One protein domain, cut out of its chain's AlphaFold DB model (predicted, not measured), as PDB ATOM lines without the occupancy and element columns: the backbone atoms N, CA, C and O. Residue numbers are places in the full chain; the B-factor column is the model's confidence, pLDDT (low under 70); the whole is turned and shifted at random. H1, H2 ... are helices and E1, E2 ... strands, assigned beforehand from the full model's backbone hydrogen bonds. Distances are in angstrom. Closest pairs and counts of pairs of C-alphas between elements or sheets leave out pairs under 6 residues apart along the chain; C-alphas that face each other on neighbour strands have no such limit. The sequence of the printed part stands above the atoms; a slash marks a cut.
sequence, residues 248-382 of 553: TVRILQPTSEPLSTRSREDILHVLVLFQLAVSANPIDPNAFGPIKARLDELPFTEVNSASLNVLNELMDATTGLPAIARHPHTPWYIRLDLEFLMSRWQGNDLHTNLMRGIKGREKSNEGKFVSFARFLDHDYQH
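What this domain is: This is residues 248 to 382 of the 553 residues of the protein "YDG domain-containing protein" of Polytolypa hystricis UAMH7299 (UniProt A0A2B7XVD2). Two lobes stand end to end: a head of five helices, and a narrow, twisted sheet of three strands, E1, E2 and E3, with two long links running between them. In the head, the helical hairpin of H1 and H2 is partly face to face with a second one, H4 and H5, while H3 packs beside the first part of H1. The printed part has 135 residues, in the order E1, H1, H2, H3, H4, H5, E2, E3; the antiparallel sheet runs E1, E2, E3 and the class is mixed, helices and strands. The whole is loose, with a radius of gyration of the C-alphas of 19.2 A and spans of 70 by 29 by 26 A.

How they stand to each other: In the sheet, E2, residues 358 to 365, is the inner strand, with edge strands E1, residues 248 to 252, and E3, residues 368 to 376. E1 and E2 are antiparallel at 156 degrees, with N 252 and O 360 within hydrogen-bond range at 2.8 A. E2 and E3 form a hairpin at 159 degrees, with N 361 and O 373 at 2.7 A. The sheet is only just strongly twisted, its C-alphas up to 4.2 A off the best plane. H1, residues 264 to 279, and H2, residues 285 to 300, form a helical hairpin; they touch, with closest C-alphas of Ala 277 and Ala 287 at 5.3 A, at a shallow tilt of 23 degrees, opposite ways. H1 has a kink of 35 degrees near residue 271. H3, residues 305 to 314, touches H1 at its residues 264 to 271 alone, with closest C-alphas of Arg 264 and Val 310 at 6.7 A. H4, residues 321 to 326, and H5, residues 332 to 346, form a hairpin at a steep tilt of 44 degrees, with closest C-alphas of Ala 325 and Arg 335 at 4.6 A. H5 touches residues 292 to 299 of H2, with closest C-alphas of Lys 292 and Ile 334 at 6.6 A, at a shallow tilt of 26 degrees, the same way. H4 and H1 only just touch, with 3 pairs of C-alphas within 8 A, the closest being Phe 274 and Ile 324 at 7.2 A. None of the five helices is on the sheet. Each O i to N i+4 pair is within range in H4 and H5, against 9 of 12 in H1, 7 of 12 in H2 and 4 of 6 in H3.

Where its parts are: E1 begins at C-alpha 248 (39.217, -22.473, -47.372); E2 is 23.5 A long and E3 24.8 A, ending at C-alpha 376 (40.970, -4.658, -56.596). H1 is 22.9 A long, H2 25.9 A and H5 20.8 A.

The domain as a whole: The C-alphas farthest apart, of Asn 281 and Glu 366, are 69.7 A apart. The printed part has no cut, and the links E1 to H1 and H5 to E2 are long, 11 residues each. The mean pLDDT of the printed part is 86.3, with residues 253 to 260 and 304 to 307 under 70.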
ATOM      1  N   THR A 248      40.389 -23.361 -47.465       74.56
ATOM      2  CA  THR A 248      39.217 -22.473 -47.372       74.56
ATOM      3  C   THR A 248      39.645 -21.041 -47.685       74.56
ATOM      4  O   THR A 248      40.661 -20.560 -47.174       74.56
ATOM      5  N   VAL A 249      38.879 -20.360 -48.541       76.81
ATOM      6  CA  VAL A 249      39.131 -18.974 -48.957       76.81
ATOM      7  C   VAL A 249      37.964 -18.101 -48.521       76.81
ATOM      8  O   VAL A 249      36.824 -18.373 -48.888       76.81
ATOM      9  N   ARG A 250      38.253 -17.024 -47.786       79.75
ATOM     10  CA  ARG A 250      37.263 -16.019 -47.381       79.75
ATOM     11  C   ARG A 250      37.595 -14.680 -48.029       79.75
ATOM     12  O   ARG A 250      38.730 -14.210 -47.946       79.75
ATOM     13  N   ILE A 251      36.611 -14.069 -48.686       78.38
ATOM     14  CA  ILE A 251      36.720 -12.685 -49.154       78.38
ATOM     15  C   ILE A 251      36.266 -11.782 -48.012       78.38
ATOM     16  O   ILE A 251      35.152 -11.917 -47.512       78.38
ATOM     17  N   LEU A 252      37.149 -10.884 -47.600       75.56
ATOM     18  CA  LEU A 252      36.890  -9.875 -46.588       75.56
ATOM     19  C   LEU A 252      36.575  -8.566 -47.309       75.56
ATOM     20  O   LEU A 252      37.386  -8.062 -48.094       75.56
ATOM     21  N   GLN A 253      35.377  -8.044 -47.069       68.44
ATOM     22  CA  GLN A 253      35.062  -6.669 -47.421       68.44
ATOM     23  C   GLN A 253      35.598  -5.766 -46.305       68.44
ATOM     24  O   GLN A 253      35.448  -6.119 -45.133       68.44
ATOM     25  N   PRO A 254      36.246  -4.639 -46.635       61.62
ATOM     26  CA  PRO A 254      36.595  -3.647 -45.629       61.62
ATOM     27  C   PRO A 254      35.326  -3.226 -44.891       61.62
ATOM     28  O   PRO A 254      34.308  -2.969 -45.534       61.62
ATOM     29  N   THR A 255      35.372  -3.161 -43.561       54.78
ATOM     30  CA  THR A 255      34.261  -2.615 -42.781       54.78
ATOM     31  C   THR A 255      34.000  -1.182 -43.246       54.78
ATOM     32  O   THR A 255      34.908  -0.356 -43.324       54.78
ATOM     33  N   SER A 256      32.759  -0.907 -43.644       52.75
ATOM     34  CA  SER A 256      32.328   0.374 -44.211       52.75
ATOM     35  C   SER A 256      31.956   1.403 -43.148       52.75
ATOM     36  O   SER A 256      31.282   2.373 -43.476       52.75
ATOM     37  N   GLU A 257      32.344   1.182 -41.889       54.16
ATOM     38  CA  GLU A 257      32.057   2.109 -40.795       54.16
ATOM     39  C   GLU A 257      32.622   3.490 -41.172       54.16
ATOM     40  O   GLU A 257      33.831   3.606 -41.426       54.16
ATOM     41  N   PRO A 258      31.775   4.527 -41.287       54.78
ATOM     42  CA  PRO A 258      32.253   5.875 -41.531       54.78
ATOM     43  C   PRO A 258      33.202   6.265 -40.397       54.78
ATOM     44  O   PRO A 258      32.868   6.178 -39.219       54.78
ATOM     45  N   LEU A 259      34.421   6.672 -40.760       60.09
ATOM     46  CA  LEU A 259      35.511   6.901 -39.805       60.09
ATOM     47  C   LEU A 259      35.227   8.070 -38.844       60.09
ATOM     48  O   LEU A 259      35.823   8.136 -37.772       60.09
ATOM     49  N   SER A 260      34.328   8.986 -39.222       67.50
ATOM     50  CA  SER A 260      33.794  10.052 -38.374       67.50
ATOM     51  C   SER A 260      32.530  10.631 -39.011       67.50
ATOM     52  O   SER A 260      32.564  11.114 -40.147       67.50
ATOM     53  N   THR A 261      31.424  10.614 -38.269       71.31
ATOM     54  CA  THR A 261      30.265  11.471 -38.538       71.31
ATOM     55  C   THR A 261      30.520  12.837 -37.900       71.31
ATOM     56  O   THR A 261      31.074  12.922 -36.800       71.31
ATOM     57  N   ARG A 262      30.175  13.918 -38.602       79.88
ATOM     58  CA  ARG A 262      30.283  15.297 -38.104       79.88
ATOM     59  C   ARG A 262      28.998  16.059 -38.387       79.88
ATOM     60  O   ARG A 262      28.238  15.668 -39.272       79.88
ATOM     61  N   SER A 263      28.749  17.118 -37.619       85.19
ATOM     62  CA  SER A 263      27.610  17.999 -37.881       85.19
ATOM     63  C   SER A 263      27.787  18.725 -39.218       85.19
ATOM     64  O   SER A 263      28.901  18.860 -39.736       85.19
ATOM     65  N   ARG A 264      26.680  19.219 -39.782       86.31
ATOM     66  CA  ARG A 264      26.715  20.077 -40.973       86.31
ATOM     67  C   ARG A 264      27.605  21.297 -40.730       86.31
ATOM     68  O   ARG A 264      28.416  21.646 -41.584       86.31
ATOM     69  N   GLU A 265      27.474  21.905 -39.556       86.81
ATOM     70  CA  GLU A 265      28.221  23.091 -39.139       86.81
ATOM     71  C   GLU A 265      29.722  22.797 -39.099       86.81
ATOM     72  O   GLU A 265      30.509  23.578 -39.627       86.81
ATOM     73  N   ASP A 266      30.123  21.640 -38.564       86.56
ATOM     74  CA  ASP A 266      31.527  21.225 -38.502       86.56
ATOM     75  C   ASP A 266      32.143  21.035 -39.893       86.56
ATOM     76  O   ASP A 266      33.302  21.398 -40.108       86.56
ATOM     77  N   ILE A 267      31.381  20.470 -40.836       88.12
ATOM     78  CA  ILE A 267      31.834  20.245 -42.215       88.12
ATOM     79  C   ILE A 267      31.991  21.579 -42.956       88.12
ATOM     80  O   ILE A 267      33.015  21.818 -43.600       88.12
ATOM     81  N   LEU A 268      31.001  22.468 -42.844       91.88
ATOM     82  CA  LEU A 268      31.001  23.770 -43.520       91.88
ATOM     83  C   LEU A 268      31.931  24.793 -42.862       91.88
ATOM     84  O   LEU A 268      32.269  25.804 -43.478       91.88
ATOM     85  N   HIS A 269      32.413  24.523 -41.648       92.81
ATOM     86  CA  HIS A 269      33.300  25.417 -40.907       92.81
ATOM     87  C   HIS A 269      34.568  25.795 -41.693       92.81
ATOM     88  O   HIS A 269      35.103  26.884 -41.507       92.81
ATOM     89  N   VAL A 270      35.039  24.951 -42.619       95.06
ATOM     90  CA  VAL A 270      36.169  25.298 -43.500       95.06
ATOM     91  C   VAL A 270      35.904  26.556 -44.341       95.06
ATOM     92  O   VAL A 270      36.823  27.352 -44.539       95.06
ATOM     93  N   LEU A 271      34.659  26.774 -44.778       95.62
ATOM     94  CA  LEU A 271      34.258  27.953 -45.550       95.62
ATOM     95  C   LEU A 271      34.283  29.212 -44.672       95.62
ATOM     96  O   LEU A 271      34.816  30.242 -45.078       95.62
ATOM     97  N   VAL A 272      33.791  29.103 -43.434       95.12
ATOM     98  CA  VAL A 272      33.809  30.201 -42.452       95.12
ATOM     99  C   VAL A 272      35.245  30.580 -42.086       95.12
ATOM    100  O   VAL A 272      35.593  31.758 -42.116       95.12
ATOM    101  N   LEU A 273      36.107  29.596 -41.801       95.31
ATOM    102  CA  LEU A 273      37.525  29.839 -41.511       95.31
ATOM    103  C   LEU A 273      38.221  30.557 -42.669       95.31
ATOM    104  O   LEU A 273      39.015  31.468 -42.440       95.31
ATOM    105  N   PHE A 274      37.912  30.169 -43.907       94.69
ATOM    106  CA  PHE A 274      38.448  30.841 -45.080       94.69
ATOM    107  C   PHE A 274      37.958  32.283 -45.196       94.69
ATOM    108  O   PHE A 274      38.781  33.178 -45.373       94.69
ATOM    109  N   GLN A 275      36.655  32.523 -45.029       93.44
ATOM    110  CA  GLN A 275      36.096  33.873 -45.076       93.44
ATOM    111  C   GLN A 275      36.738  34.786 -44.023       93.44
ATOM    112  O   GLN A 275      37.112  35.916 -44.335       93.44
ATOM    113  N   LEU A 276      36.926  34.287 -42.797       93.25
ATOM    114  CA  LEU A 276      37.617  35.014 -41.730       93.25
ATOM    115  C   LEU A 276      39.073  35.324 -42.104       93.25
ATOM    116  O   LEU A 276      39.525  36.451 -41.910       93.25
ATOM    117  N   ALA A 277      39.789  34.355 -42.682       92.81
ATOM    118  CA  ALA A 277      41.177  34.535 -43.100       92.81
ATOM    119  C   ALA A 277      41.333  35.615 -44.182       92.81
ATOM    120  O   ALA A 277      42.249  36.429 -44.100       92.81
ATOM    121  N   VAL A 278      40.443  35.645 -45.180       92.06
ATOM    122  CA  VAL A 278      40.539  36.600 -46.301       92.06
ATOM    123  C   VAL A 278      39.912  37.963 -46.013       92.06
ATOM    124  O   VAL A 278      40.236  38.926 -46.700       92.06
ATOM    125  N   SER A 279      39.044  38.065 -45.002       91.38
ATOM    126  CA  SER A 279      38.474  39.350 -44.560       91.38
ATOM    127  C   SER A 279      39.432  40.141 -43.660       91.38
ATOM    128  O   SER A 279      39.246  41.343 -43.467       91.38
ATOM    129  N   ALA A 280      40.456  39.489 -43.100       89.38
ATOM    130  CA  ALA A 280      41.494  40.153 -42.323       89.38
ATOM    131  C   ALA A 280      42.374  41.041 -43.223       89.38
ATOM    132  O   ALA A 280      42.820  40.616 -44.288       89.38
ATOM    133  N   ASN A 281      42.654  42.269 -42.779       86.94
ATOM    134  CA  ASN A 281      43.539  43.195 -43.483       86.94
ATOM    135  C   ASN A 281      44.622  43.751 -42.530       86.94
ATOM    136  O   ASN A 281      44.276  44.517 -41.627       86.94
ATOM    137  N   PRO A 282      45.913  43.403 -42.716       87.19
ATOM    138  CA  PRO A 282      46.431  42.472 -43.722       87.19
ATOM    139  C   PRO A 282      46.036  41.016 -43.420       87.19
ATOM    140  O   PRO A 282      45.759  40.667 -42.273       87.19
ATOM    141  N   ILE A 283      46.042  40.161 -44.445       89.31
ATOM    142  CA  ILE A 283      45.795  38.721 -44.283       89.31
ATOM    143  C   ILE A 283      46.908  38.122 -43.415       89.31
ATOM    144  O   ILE A 283      48.084  38.210 -43.777       89.31
ATOM    145  N   ASP A 284      46.542  37.492 -42.297       87.69
ATOM    146  CA  ASP A 284      47.482  36.764 -41.439       87.69
ATOM    147  C   ASP A 284      47.893  35.440 -42.110       87.69
ATOM    148  O   ASP A 284      47.043  34.567 -42.312       87.69
ATOM    149  N   PRO A 285      49.186  35.226 -42.426       83.56
ATOM    150  CA  PRO A 285      49.659  33.961 -42.986       83.56
ATOM    151  C   PRO A 285      49.334  32.738 -42.114       83.56
ATOM    152  O   PRO A 285      49.181  31.633 -42.638       83.56
ATOM    153  N   ASN A 286      49.191  32.917 -40.796       88.81
ATOM    154  CA  ASN A 286      48.874  31.829 -39.869       88.81
ATOM    155  C   ASN A 286      47.394  31.413 -39.907       88.81
ATOM    156  O   ASN A 286      47.058  30.316 -39.454       88.81
ATOM    157  N   ALA A 287      46.517  32.224 -40.510       91.88
ATOM    158  CA  ALA A 287      45.089  31.926 -40.624       91.88
ATOM    159  C   ALA A 287      44.800  30.676 -41.483       91.88
ATOM    160  O   ALA A 287      43.748  30.051 -41.353       91.88
ATOM    161  N   PHE A 288      45.755  30.251 -42.318       93.62
ATOM    162  CA  PHE A 288      45.622  29.052 -43.150       93.62
ATOM    163  C   PHE A 288      45.878  27.735 -42.408       93.62
ATOM    164  O   PHE A 288      45.509  26.677 -42.922       93.62
ATOM    165  N   GLY A 289      46.464  27.766 -41.206       94.62
ATOM    166  CA  GLY A 289      46.690  26.567 -40.390       94.62
ATOM    167  C   GLY A 289      45.387  25.826 -40.046       94.62
ATOM    168  O   GLY A 289      45.258  24.647 -40.384       94.62
ATOM    169  N   PRO A 290      44.386  26.501 -39.448       95.19
ATOM    170  CA  PRO A 290      43.074  25.909 -39.170       95.19
ATOM    171  C   PRO A 290      42.342  25.404 -40.422       95.19
ATOM    172  O   PRO A 290      41.744  24.328 -40.395       95.19
ATOM    173  N   ILE A 291      42.424  26.142 -41.535       95.19
ATOM    174  CA  ILE A 291      41.819  25.749 -42.819       95.19
ATOM    175  C   ILE A 291      42.442  24.436 -43.303       95.19
ATOM    176  O   ILE A 291      41.730  23.483 -43.614       95.19
ATOM    177  N   LYS A 292      43.777  24.354 -43.304       95.38
ATOM    178  CA  LYS A 292      44.525  23.147 -43.673       95.38
ATOM    179  C   LYS A 292      44.156  21.957 -42.786       95.38
ATOM    180  O   LYS A 292      43.939  20.872 -43.311       95.38
ATOM    181  N   ALA A 293      44.034  22.159 -41.473       94.69
ATOM    182  CA  ALA A 293      43.632  21.101 -40.549       94.69
ATOM    183  C   ALA A 293      42.241  20.536 -40.891       94.69
ATOM    184  O   ALA A 293      42.076  19.320 -40.943       94.69
ATOM    185  N   ARG A 294      41.261  21.397 -41.210       93.69
ATOM    186  CA  ARG A 294      39.933  20.946 -41.664       93.69
ATOM    187  C   ARG A 294      39.987  20.205 -42.993       93.69
ATOM    188  O   ARG A 294      39.343  19.171 -43.140       93.69
ATOM    189  N   LEU A 295      40.784  20.691 -43.941       94.62
ATOM    190  CA  LEU A 295      40.955  20.030 -45.234       94.62
ATOM    191  C   LEU A 295      41.656  18.673 -45.133       94.62
ATOM    192  O   LEU A 295      41.385  17.804 -45.952       94.62
ATOM    193  N   ASP A 296      42.504  18.458 -44.130       94.81
ATOM    194  CA  ASP A 296      43.132  17.156 -43.893       94.81
ATOM    195  C   ASP A 296      42.134  16.115 -43.350       94.81
ATOM    196  O   ASP A 296      42.292  14.920 -43.607       94.81
ATOM    197  N   GLU A 297      41.098  16.556 -42.628       92.25
ATOM    198  CA  GLU A 297      40.019  15.713 -42.088       92.25
ATOM    199  C   GLU A 297      38.912  15.428 -43.117       92.25
ATOM    200  O   GLU A 297      38.305  14.352 -43.112       92.25
ATOM    201  N   LEU A 298      38.642  16.387 -44.005       91.38
ATOM    202  CA  LEU A 298      37.498  16.373 -44.915       91.38
ATOM    203  C   LEU A 298      37.419  15.130 -45.835       91.38
ATOM    204  O   LEU A 298      36.328  14.575 -45.954       91.38
ATOM    205  N   PRO A 299      38.523  14.593 -46.409       91.25
ATOM    206  CA  PRO A 299      38.492  13.362 -47.208       91.25
ATOM    207  C   PRO A 299      38.018  12.114 -46.450       91.25
ATOM    208  O   PRO A 299      37.696  11.105 -47.080       91.25
ATOM    209  N   PHE A 300      38.024  12.164 -45.115       90.00
ATOM    210  CA  PHE A 300      37.674  11.065 -44.214       90.00
ATOM    211  C   PHE A 300      36.368  11.309 -43.452       90.00
ATOM    212  O   PHE A 300      35.972  10.471 -42.643       90.00
ATOM    213  N   THR A 301      35.709  12.440 -43.703       87.12
ATOM    214  CA  THR A 301      34.448  12.812 -43.060       87.12
ATOM    215  C   THR A 301      33.289  12.394 -43.949       87.12
ATOM    216  O   THR A 301      33.303  12.643 -45.154       87.12
ATOM    217  N   GLU A 302      32.294  11.717 -43.377       79.69
ATOM    218  CA  GLU A 302      31.147  11.254 -44.151       79.69
ATOM    219  C   GLU A 302      30.290  12.439 -44.610       79.69
ATOM    220  O   GLU A 302      29.600  13.076 -43.818       79.69
ATOM    221  N   VAL A 303      30.313  12.709 -45.915       72.06
ATOM    222  CA  VAL A 303      29.339  13.578 -46.578       72.06
ATOM    223  C   VAL A 303      28.254  12.654 -47.115       72.06
ATOM    224  O   VAL A 303      28.327  12.182 -48.250       72.06
ATOM    225  N   ASN A 304      27.313  12.264 -46.249       61.75
ATOM    226  CA  ASN A 304      26.303  11.283 -46.635       61.75
ATOM    227  C   ASN A 304      25.439  11.824 -47.792       61.75
ATOM    228  O   ASN A 304      25.227  13.028 -47.935       61.75
ATOM    229  N   SER A 305      24.914  10.934 -48.628       51.44
ATOM    230  CA  SER A 305      24.031  11.292 -49.746       51.44
ATOM    231  C   SER A 305      22.647  11.790 -49.301       51.44
ATOM    232  O   SER A 305      21.897  12.304 -50.120       51.44
ATOM    233  N   ALA A 306      22.299  11.711 -48.012       54.66
ATOM    234  CA  ALA A 306      21.168  12.458 -47.448       54.66
ATOM    235  C   ALA A 306      21.518  13.944 -47.194       54.66
ATOM    236  O   ALA A 306      20.631  14.780 -47.056       54.66
ATOM    237  N   SER A 307      22.809  14.288 -47.206       66.75
ATOM    238  CA  SER A 307      23.385  15.624 -47.046       66.75
ATOM    239  C   SER A 307      23.846  16.185 -48.392       66.75
ATOM    240  O   SER A 307      24.834  16.917 -48.448       66.75
ATOM    241  N   LEU A 308      23.131  15.876 -49.486       74.06
ATOM    242  CA  LEU A 308      23.369  16.497 -50.800       74.06
ATOM    243  C   LEU A 308      23.446  18.024 -50.696       74.06
ATOM    244  O   LEU A 308      24.241  18.634 -51.395       74.06
ATOM    245  N   ASN A 309      22.702  18.625 -49.765       83.38
ATOM    246  CA  ASN A 309      22.779  20.054 -49.469       83.38
ATOM    247  C   ASN A 309      24.194  20.485 -49.050       83.38
ATOM    248  O   ASN A 309      24.724  21.435 -49.609       83.38
ATOM    249  N   VAL A 310      24.850  19.742 -48.153       88.00
ATOM    250  CA  VAL A 310      26.218  20.047 -47.700       88.00
ATOM    251  C   VAL A 310      27.219  19.897 -48.840       88.00
ATOM    252  O   VAL A 310      28.092  20.744 -49.006       88.00
ATOM    253  N   LEU A 311      27.086  18.845 -49.654       88.44
ATOM    254  CA  LEU A 311      27.951  18.667 -50.820       88.44
ATOM    255  C   LEU A 311      27.747  19.790 -51.844       88.44
ATOM    256  O   LEU A 311      28.729  20.312 -52.360       88.44
ATOM    257  N   ASN A 312      26.499  20.185 -52.110       90.25
ATOM    258  CA  ASN A 312      26.174  21.285 -53.017       90.25
ATOM    259  C   ASN A 312      26.758  22.611 -52.520       90.25
ATOM    260  O   ASN A 312      27.336  23.344 -53.311       90.25
ATOM    261  N   GLU A 313      26.676  22.889 -51.218       92.62
ATOM    262  CA  GLU A 313      27.275  24.083 -50.608       92.62
ATOM    263  C   GLU A 313      28.809  24.070 -50.701       92.62
ATOM    264  O   GLU A 313      29.422  25.056 -51.106       92.62
ATOM    265  N   LEU A 314      29.451  22.937 -50.388       93.75
ATOM    266  CA  LEU A 314      30.903  22.790 -50.527       93.75
ATOM    267  C   LEU A 314      31.363  22.888 -51.984       93.75
ATOM    268  O   LEU A 314      32.464  23.368 -52.243       93.75
ATOM    269  N   MET A 315      30.553  22.422 -52.929       93.81
ATOM    270  CA  MET A 315      30.871  22.430 -54.357       93.81
ATOM    271  C   MET A 315      30.353  23.675 -55.084       93.81
ATOM    272  O   MET A 315      30.572  23.784 -56.293       93.81
ATOM    273  N   ASP A 316      29.725  24.620 -54.375       94.94
ATOM    274  CA  ASP A 316      29.266  25.868 -54.970       94.94
ATOM    275  C   ASP A 316      30.442  26.616 -55.599       94.94
ATOM    276  O   ASP A 316      31.505  26.801 -54.996       94.94
ATOM    277  N   ALA A 317      30.260  27.051 -56.843       95.50
ATOM    278  CA  ALA A 317      31.336  27.670 -57.593       95.50
ATOM    279  C   ALA A 317      31.792  28.990 -56.956       95.50
ATOM    280  O   ALA A 317      32.964  29.328 -57.074       95.50
ATOM    281  N   THR A 318      30.898  29.734 -56.313       94.19
ATOM    282  CA  THR A 318      31.119  31.109 -55.850       94.19
ATOM    283  C   THR A 318      31.475  31.212 -54.372       94.19
ATOM    284  O   THR A 318      32.302  32.050 -54.020       94.19
ATOM    285  N   THR A 319      30.919  30.345 -53.528       93.88
ATOM    286  CA  THR A 319      31.090  30.390 -52.068       93.88
ATOM    287  C   THR A 319      31.744  29.136 -51.490       93.88
ATOM    288  O   THR A 319      32.159  29.144 -50.334       93.88
ATOM    289  N   GLY A 320      31.839  28.055 -52.266       96.00
ATOM    290  CA  GLY A 320      32.363  26.770 -51.811       96.00
ATOM    291  C   GLY A 320      33.884  26.620 -51.934       96.00
ATOM    292  O   GLY A 320      34.646  27.563 -52.166       96.00
ATOM    293  N   LEU A 321      34.341  25.370 -51.851       96.69
ATOM    294  CA  LEU A 321      35.727  24.948 -52.064       96.69
ATOM    295  C   LEU A 321      36.329  25.432 -53.403       96.69
ATOM    296  O   LEU A 321      37.505  25.821 -53.404       96.69
ATOM    297  N   PRO A 322      35.585  25.477 -54.533       97.31
ATOM    298  CA  PRO A 322      36.106  26.047 -55.775       97.31
ATOM    299  C   PRO A 322      36.529  27.517 -55.647       97.31
ATOM    300  O   PRO A 322      37.521  27.920 -56.260       97.31
ATOM    301  N   ALA A 323      35.809  28.318 -54.857       95.69
ATOM    302  CA  ALA A 323      36.150  29.718 -54.624       95.69
ATOM    303  C   ALA A 323      37.442  29.844 -53.808       95.69
ATOM    304  O   ALA A 323      38.336  30.605 -54.184       95.69
ATOM    305  N   ILE A 324      37.596  29.008 -52.773       96.12
ATOM    306  CA  ILE A 324      38.835  28.907 -51.986       96.12
ATOM    307  C   ILE A 324      40.022  28.578 -52.895       96.12
ATOM    308  O   ILE A 324      41.051  29.250 -52.843       96.12
ATOM    309  N   ALA A 325      39.888  27.574 -53.765       96.69
ATOM    310  CA  ALA A 325      40.971  27.140 -54.645       96.69
ATOM    311  C   ALA A 325      41.429  28.245 -55.617       96.69
ATOM    312  O   ALA A 325      42.630  28.388 -55.866       96.69
ATOM    313  N   ARG A 326      40.495  29.051 -56.142       96.12
ATOM    314  CA  ARG A 326      40.790  30.128 -57.106       96.12
ATOM    315  C   ARG A 326      41.253  31.432 -56.467       96.12
ATOM    316  O   ARG A 326      41.778  32.289 -57.176       96.12
ATOM    317  N   HIS A 327      41.079  31.598 -55.160       94.88
ATOM    318  CA  HIS A 327      41.428  32.848 -54.507       94.88
ATOM    319  C   HIS A 327      42.948  33.129 -54.587       94.88
ATOM    320  O   HIS A 327      43.754  32.220 -54.342       94.88
ATOM    321  N   PRO A 328      43.375  34.372 -54.906       93.44
ATOM    322  CA  PRO A 328      44.787  34.699 -55.137       93.44
ATOM    323  C   PRO A 328      45.695  34.442 -53.933       93.44
ATOM    324  O   PRO A 328      46.842  34.034 -54.099       93.44
ATOM    325  N   HIS A 329      45.171  34.646 -52.723       91.81
ATOM    326  CA  HIS A 329      45.924  34.484 -51.477       91.81
ATOM    327  C   HIS A 329      45.920  33.057 -50.925       91.81
ATOM    328  O   HIS A 329      46.586  32.798 -49.926       91.81
ATOM    329  N   THR A 330      45.199  32.123 -51.550       94.94
ATOM    330  CA  THR A 330      45.199  30.730 -51.102       94.94
ATOM    331  C   THR A 330      46.573  30.102 -51.341       94.94
ATOM    332  O   THR A 330      47.036  30.079 -52.489       94.94
ATOM    333  N   PRO A 331      47.224  29.543 -50.301       95.88
ATOM    334  CA  PRO A 331      48.495  28.855 -50.453       95.88
ATOM    335  C   PRO A 331      48.413  27.739 -51.492       95.88
ATOM    336  O   PRO A 331      47.456  26.962 -51.527       95.88
ATOM    337  N   TRP A 332      49.450  27.618 -52.320       96.62
ATOM    338  CA  TRP A 332      49.469  26.677 -53.444       96.62
ATOM    339  C   TRP A 332      49.195  25.224 -53.019       96.62
ATOM    340  O   TRP A 332      48.547  24.484 -53.753       96.62
ATOM    341  N   TYR A 333      49.643  24.806 -51.830       97.06
ATOM    342  CA  TYR A 333      49.440  23.441 -51.340       97.06
ATOM    343  C   TYR A 333      47.987  23.181 -50.924       97.06
ATOM    344  O   TYR A 333      47.489  22.081 -51.153       97.06
ATOM    345  N   ILE A 334      47.289  24.193 -50.392       97.25
ATOM    346  CA  ILE A 334      45.847  24.126 -50.108       97.25
ATOM    347  C   ILE A 334      45.071  24.005 -51.416       97.25
ATOM    348  O   ILE A 334      44.192  23.154 -51.527       97.25
ATOM    349  N   ARG A 335      45.435  24.795 -52.436       97.44
ATOM    350  CA  ARG A 335      44.823  24.705 -53.769       97.44
ATOM    351  C   ARG A 335      44.920  23.286 -54.343       97.44
ATOM    352  O   ARG A 335      43.909  22.748 -54.779       97.44
ATOM    353  N   LEU A 336      46.095  22.655 -54.287       97.25
ATOM    354  CA  LEU A 336      46.273  21.280 -54.777       97.25
ATOM    355  C   LEU A 336      45.454  20.249 -53.988       97.25
ATOM    356  O   LEU A 336      44.926  19.311 -54.585       97.25
ATOM    357  N   ASP A 337      45.352  20.411 -52.666       97.00
ATOM    358  CA  ASP A 337      44.556  19.522 -51.810       97.00
ATOM    359  C   ASP A 337      43.061  19.623 -52.155       97.00
ATOM    360  O   ASP A 337      42.393  18.598 -52.315       97.00
ATOM    361  N   LEU A 338      42.566  20.846 -52.368       97.25
ATOM    362  CA  LEU A 338      41.199  21.115 -52.816       97.25
ATOM    363  C   LEU A 338      40.932  20.546 -54.209       97.25
ATOM    364  O   LEU A 338      39.944  19.844 -54.399       97.25
ATOM    365  N   GLU A 339      41.801  20.811 -55.184       96.19
ATOM    366  CA  GLU A 339      41.638  20.310 -56.554       96.19
ATOM    367  C   GLU A 339      41.605  18.777 -56.601       96.19
ATOM    368  O   GLU A 339      40.781  18.194 -57.309       96.19
ATOM    369  N   PHE A 340      42.457  18.111 -55.815       95.12
ATOM    370  CA  PHE A 340      42.457  16.654 -55.713       95.12
ATOM    371  C   PHE A 340      41.165  16.119 -55.077       95.12
ATOM    372  O   PHE A 340      40.574  15.167 -55.594       95.12
ATOM    373  N   LEU A 341      40.706  16.733 -53.981       94.69
ATOM    374  CA  LEU A 341      39.469  16.346 -53.301       94.69
ATOM    375  C   LEU A 341      38.243  16.548 -54.200       94.69
ATOM    376  O   LEU A 341      37.465  15.617 -54.404       94.69
ATOM    377  N   MET A 342      38.111  17.732 -54.798       94.56
ATOM    378  CA  MET A 342      37.008  18.068 -55.697       94.56
ATOM    379  C   MET A 342      36.984  17.158 -56.928       94.56
ATOM    380  O   MET A 342      35.912  16.702 -57.313       94.56
ATOM    381  N   SER A 343      38.143  16.800 -57.503       92.12
ATOM    382  CA  SER A 343      38.206  15.841 -58.618       92.12
ATOM    383  C   SER A 343      37.647  14.463 -58.245       92.12
ATOM    384  O   SER A 343      37.074  13.774 -59.094       92.12
ATOM    385  N   ARG A 344      37.806  14.019 -56.990       90.00
ATOM    386  CA  ARG A 344      37.178  12.777 -56.511       90.00
ATOM    387  C   ARG A 344      35.666  12.924 -56.426       90.00
ATOM    388  O   ARG A 344      34.953  12.110 -57.008       90.00
ATOM    389  N   TRP A 345      35.195  13.981 -55.774       90.12
ATOM    390  CA  TRP A 345      33.768  14.211 -55.554       90.12
ATOM    391  C   TRP A 345      32.986  14.445 -56.848       90.12
ATOM    392  O   TRP A 345      31.925  13.858 -57.026       90.12
ATOM    393  N   GLN A 346      33.540  15.195 -57.803       88.19
ATOM    394  CA  GLN A 346      32.959  15.366 -59.143       88.19
ATOM    395  C   GLN A 346      32.861  14.044 -59.918       88.19
ATOM    396  O   GLN A 346      31.970  13.871 -60.741       88.19
ATOM    397  N   GLY A 347      33.761  13.096 -59.639       84.12
ATOM    398  CA  GLY A 347      33.713  11.735 -60.173       84.12
ATOM    399  C   GLY A 347      32.818  10.782 -59.373       84.12
ATOM    400  O   GLY A 347      32.976   9.573 -59.520       84.12
ATOM    401  N   ASN A 348      31.951  11.306 -58.500       83.94
ATOM    402  CA  ASN A 348      31.072  10.554 -57.600       83.94
ATOM    403  C   ASN A 348      31.812   9.582 -56.651       83.94
ATOM    404  O   ASN A 348      31.241   8.610 -56.158       83.94
ATOM    405  N   ASP A 349      33.093   9.838 -56.369       86.06
ATOM    406  CA  ASP A 349      33.880   9.095 -55.380       86.06
ATOM    407  C   ASP A 349      33.839   9.826 -54.029       86.06
ATOM    408  O   ASP A 349      34.759  10.566 -53.670       86.06
ATOM    409  N   LEU A 350      32.747   9.608 -53.287       86.44
ATOM    410  CA  LEU A 350      32.500  10.177 -51.951       86.44
ATOM    411  C   LEU A 350      32.956   9.260 -50.803       86.44
ATOM    412  O   LEU A 350      32.733   9.547 -49.631       86.44
ATOM    413  N   HIS A 351      33.590   8.131 -51.117       86.50
ATOM    414  CA  HIS A 351      33.993   7.171 -50.099       86.50
ATOM    415  C   HIS A 351      35.123   7.717 -49.217       86.50
ATOM    416  O   HIS A 351      36.185   8.128 -49.704       86.50
ATOM    417  N   THR A 352      34.929   7.601 -47.907       87.69
ATOM    418  CA  THR A 352      35.880   8.016 -46.864       87.69
ATOM    419  C   THR A 352      36.885   6.924 -46.499       87.69
ATOM    420  O   THR A 352      37.973   7.204 -45.999       87.69
ATOM    421  N   ASN A 353      36.562   5.658 -46.780       86.44
ATOM    422  CA  ASN A 353      37.422   4.527 -46.451       86.44
ATOM    423  C   ASN A 353      38.612   4.413 -47.430       86.44
ATOM    424  O   ASN A 353      38.443   4.318 -48.650       86.44
ATOM    425  N   LEU A 354      39.835   4.339 -46.887       90.12
ATOM    426  CA  LEU A 354      41.076   4.120 -47.646       90.12
ATOM    427  C   LEU A 354      41.046   2.848 -48.515       90.12
ATOM    428  O   LEU A 354      41.653   2.814 -49.592       90.12
ATOM    429  N   MET A 355      40.315   1.827 -48.066       88.75
ATOM    430  CA  MET A 355      40.160   0.519 -48.702       88.75
ATOM    431  C   MET A 355      39.009   0.445 -49.708       88.75
ATOM    432  O   MET A 355      38.732  -0.638 -50.217       88.75
ATOM    433  N   ARG A 356      38.335   1.558 -50.031       89.94
ATOM    434  CA  ARG A 356      37.289   1.576 -51.070       89.94
ATOM    435  C   ARG A 356      37.768   0.877 -52.348       89.94
ATOM    436  O   ARG A 356      38.905   1.092 -52.773       89.94
ATOM    437  N   GLY A 357      36.947   0.006 -52.926       88.19
ATOM    438  CA  GLY A 357      37.319  -0.757 -54.123       88.19
ATOM    439  C   GLY A 357      38.493  -1.736 -53.955       88.19
ATOM    440  O   GLY A 357      39.020  -2.218 -54.955       88.19
ATOM    441  N   ILE A 358      38.934  -2.035 -52.725       89.94
ATOM    442  CA  ILE A 358      39.998  -3.004 -52.423       89.94
ATOM    443  C   ILE A 358      39.441  -4.057 -51.464       89.94
ATOM    444  O   ILE A 358      39.045  -3.750 -50.345       89.94
ATOM    445  N   LYS A 359      39.458  -5.322 -51.883       88.19
ATOM    446  CA  LYS A 359      39.008  -6.470 -51.086       88.19
ATOM    447  C   LYS A 359      40.198  -7.246 -50.520       88.19
ATOM    448  O   LYS A 359      41.283  -7.282 -51.109       88.19
ATOM    449  N   GLY A 360      39.985  -7.883 -49.373       86.06
ATOM    450  CA  GLY A 360      40.917  -8.824 -48.758       86.06
ATOM    451  C   GLY A 360      40.570 -10.266 -49.122       86.06
ATOM    452  O   GLY A 360      39.404 -10.624 -49.269       86.06
ATOM    453  N   ARG A 361      41.579 -11.116 -49.279       83.44
ATOM    454  CA  ARG A 361      41.439 -12.563 -49.444       83.44
ATOM    455  C   ARG A 361      42.250 -13.250 -48.369       83.44
ATOM    456  O   ARG A 361      43.478 -13.234 -48.419       83.44
ATOM    457  N   GLU A 362      41.555 -13.890 -47.450       85.75
ATOM    458  CA  GLU A 362      42.155 -14.744 -46.443       85.75
ATOM    459  C   GLU A 362      42.178 -16.189 -46.946       85.75
ATOM    460  O   GLU A 362      41.194 -16.693 -47.495       85.75
ATOM    461  N   LYS A 363      43.322 -16.853 -46.781       82.25
ATOM    462  CA  LYS A 363      43.459 -18.299 -46.953       82.25
ATOM    463  C   LYS A 363      43.727 -18.925 -45.599       82.25
ATOM    464  O   LYS A 363      44.651 -18.495 -44.907       82.25
ATOM    465  N   SER A 364      42.985 -19.978 -45.284       82.44
ATOM    466  CA  SER A 364      43.181 -20.783 -44.082       82.44
ATOM    467  C   SER A 364      43.260 -22.268 -44.417       82.44
ATOM    468  O   SER A 364      42.582 -22.739 -45.332       82.44
ATOM    469  N   ASN A 365      44.036 -23.010 -43.632       80.38
ATOM    470  CA  ASN A 365      44.126 -24.463 -43.689       80.38
ATOM    471  C   ASN A 365      43.802 -25.033 -42.303       80.38
ATOM    472  O   ASN A 365      44.457 -24.665 -41.331       80.38
ATOM    473  N   GLU A 366      42.781 -25.890 -42.205       79.56
ATOM    474  CA  GLU A 366      42.320 -26.488 -40.935       79.56
ATOM    475  C   GLU A 366      42.058 -25.436 -39.834       79.56
ATOM    476  O   GLU A 366      42.464 -25.591 -38.685       79.56
ATOM    477  N   GLY A 367      41.430 -24.312 -40.204       73.19
ATOM    478  CA  GLY A 367      41.149 -23.198 -39.288       73.19
ATOM    479  C   GLY A 367      42.368 -22.347 -38.910       73.19
ATOM    480  O   GLY A 367      42.227 -21.376 -38.174       73.19
ATOM    481  N   LYS A 368      43.564 -22.665 -39.423       79.06
ATOM    482  CA  LYS A 368      44.782 -21.870 -39.217       79.06
ATOM    483  C   LYS A 368      44.983 -20.898 -40.369       79.06
ATOM    484  O   LYS A 368      44.991 -21.304 -41.532       79.06
ATOM    485  N   PHE A 369      45.196 -19.629 -40.041       78.38
ATOM    486  CA  PHE A 369      45.548 -18.595 -41.008       78.38
ATOM    487  C   PHE A 369      46.828 -18.961 -41.775       78.38
ATOM    488  O   PHE A 369      47.852 -19.302 -41.179       78.38
ATOM    489  N   VAL A 370      46.768 -18.885 -43.106       80.06
ATOM    490  CA  VAL A 370      47.898 -19.155 -44.009       80.06
ATOM    491  C   VAL A 370      48.412 -17.865 -44.634       80.06
ATOM    492  O   VAL A 370      49.622 -17.650 -44.692       80.06
ATOM    493  N   SER A 371      47.517 -17.025 -45.158       77.62
ATOM    494  CA  SER A 371      47.909 -15.793 -45.847       77.62
ATOM    495  C   SER A 371      46.742 -14.836 -46.043       77.62
ATOM    496  O   SER A 371      45.630 -15.286 -46.317       77.62
ATOM    497  N   PHE A 372      47.040 -13.539 -46.072       81.06
ATOM    498  CA  PHE A 372      46.127 -12.481 -46.487       81.06
ATOM    499  C   PHE A 372      46.669 -11.779 -47.738       81.06
ATOM    500  O   PHE A 372      47.861 -11.475 -47.821       81.06
ATOM    501  N   ALA A 373      45.813 -11.538 -48.728       84.44
ATOM    502  CA  ALA A 373      46.161 -10.816 -49.949       84.44
ATOM    503  C   ALA A 373      45.097  -9.772 -50.288       84.44
ATOM    504  O   ALA A 373      43.906 -10.057 -50.217       84.44
ATOM    505  N   ARG A 374      45.525  -8.584 -50.716       87.81
ATOM    506  CA  ARG A 374      44.625  -7.533 -51.207       87.81
ATOM    507  C   ARG A 374      44.494  -7.607 -52.723       87.81
ATOM    508  O   ARG A 374      45.462  -7.934 -53.410       87.81
ATOM    509  N   PHE A 375      43.317  -7.281 -53.237       88.81
ATOM    510  CA  PHE A 375      43.046  -7.207 -54.669       88.81
ATOM    511  C   PHE A 375      41.989  -6.141 -54.955       88.81
ATOM    512  O   PHE A 375      41.212  -5.781 -54.071       88.81
ATOM    513  N   LEU A 376      41.989  -5.612 -56.177       89.50
ATOM    514  CA  LEU A 376      40.970  -4.658 -56.596       89.50
ATOM    515  C   LEU A 376      39.626  -5.357 -56.770       89.50
ATOM    516  O   LEU A 376      39.556  -6.468 -57.298       89.50
ATOM    517  N   ASP A 377      38.573  -4.689 -56.327       88.31
ATOM    518  CA  ASP A 377      37.213  -5.109 -56.596       88.31
ATOM    519  C   ASP A 377      36.868  -4.853 -58.066       88.31
ATOM    520  O   ASP A 377      36.972  -3.719 -58.529       88.31
ATOM    521  N   HIS A 378      36.478  -5.896 -58.797       84.44
ATOM    522  CA  HIS A 378      36.150  -5.797 -60.220       84.44
ATOM    523  C   HIS A 378      34.886  -4.960 -60.470       84.44
ATOM    524  O   HIS A 378      34.775  -4.323 -61.511       84.44
ATOM    525  N   ASP A 379      33.960  -4.933 -59.510       84.56
ATOM    526  CA  ASP A 379      32.696  -4.196 -59.635       84.56
ATOM    527  C   ASP A 379      32.843  -2.716 -59.249       84.56
ATOM    528  O   ASP A 379      31.926  -1.917 -59.427       84.56
ATOM    529  N   TYR A 380      34.001  -2.337 -58.704       84.31
ATOM    530  CA  TYR A 380      34.294  -0.949 -58.385       84.31
ATOM    531  C   TYR A 380      34.712  -0.205 -59.654       84.31
ATOM    532  O   TYR A 380      35.471  -0.728 -60.469       84.31
ATOM    533  N   GLN A 381      34.265   1.039 -59.818       82.50
ATOM    534  CA  GLN A 381      34.664   1.865 -60.956       82.50
ATOM    535  C   GLN A 381      36.088   2.399 -60.748       82.50
ATOM    536  O   GLN A 381      36.351   3.153 -59.811       82.50
ATOM    537  N   HIS A 382      37.031   1.986 -61.598       83.44
ATOM    538  CA  HIS A 382      38.438   2.402 -61.495       83.44
ATOM    539  C   HIS A 382      38.731   3.506 -62.501       83.44
ATOM    540  O   HIS A 382      38.113   3.581 -63.565       83.44
TER     541      HIS A 382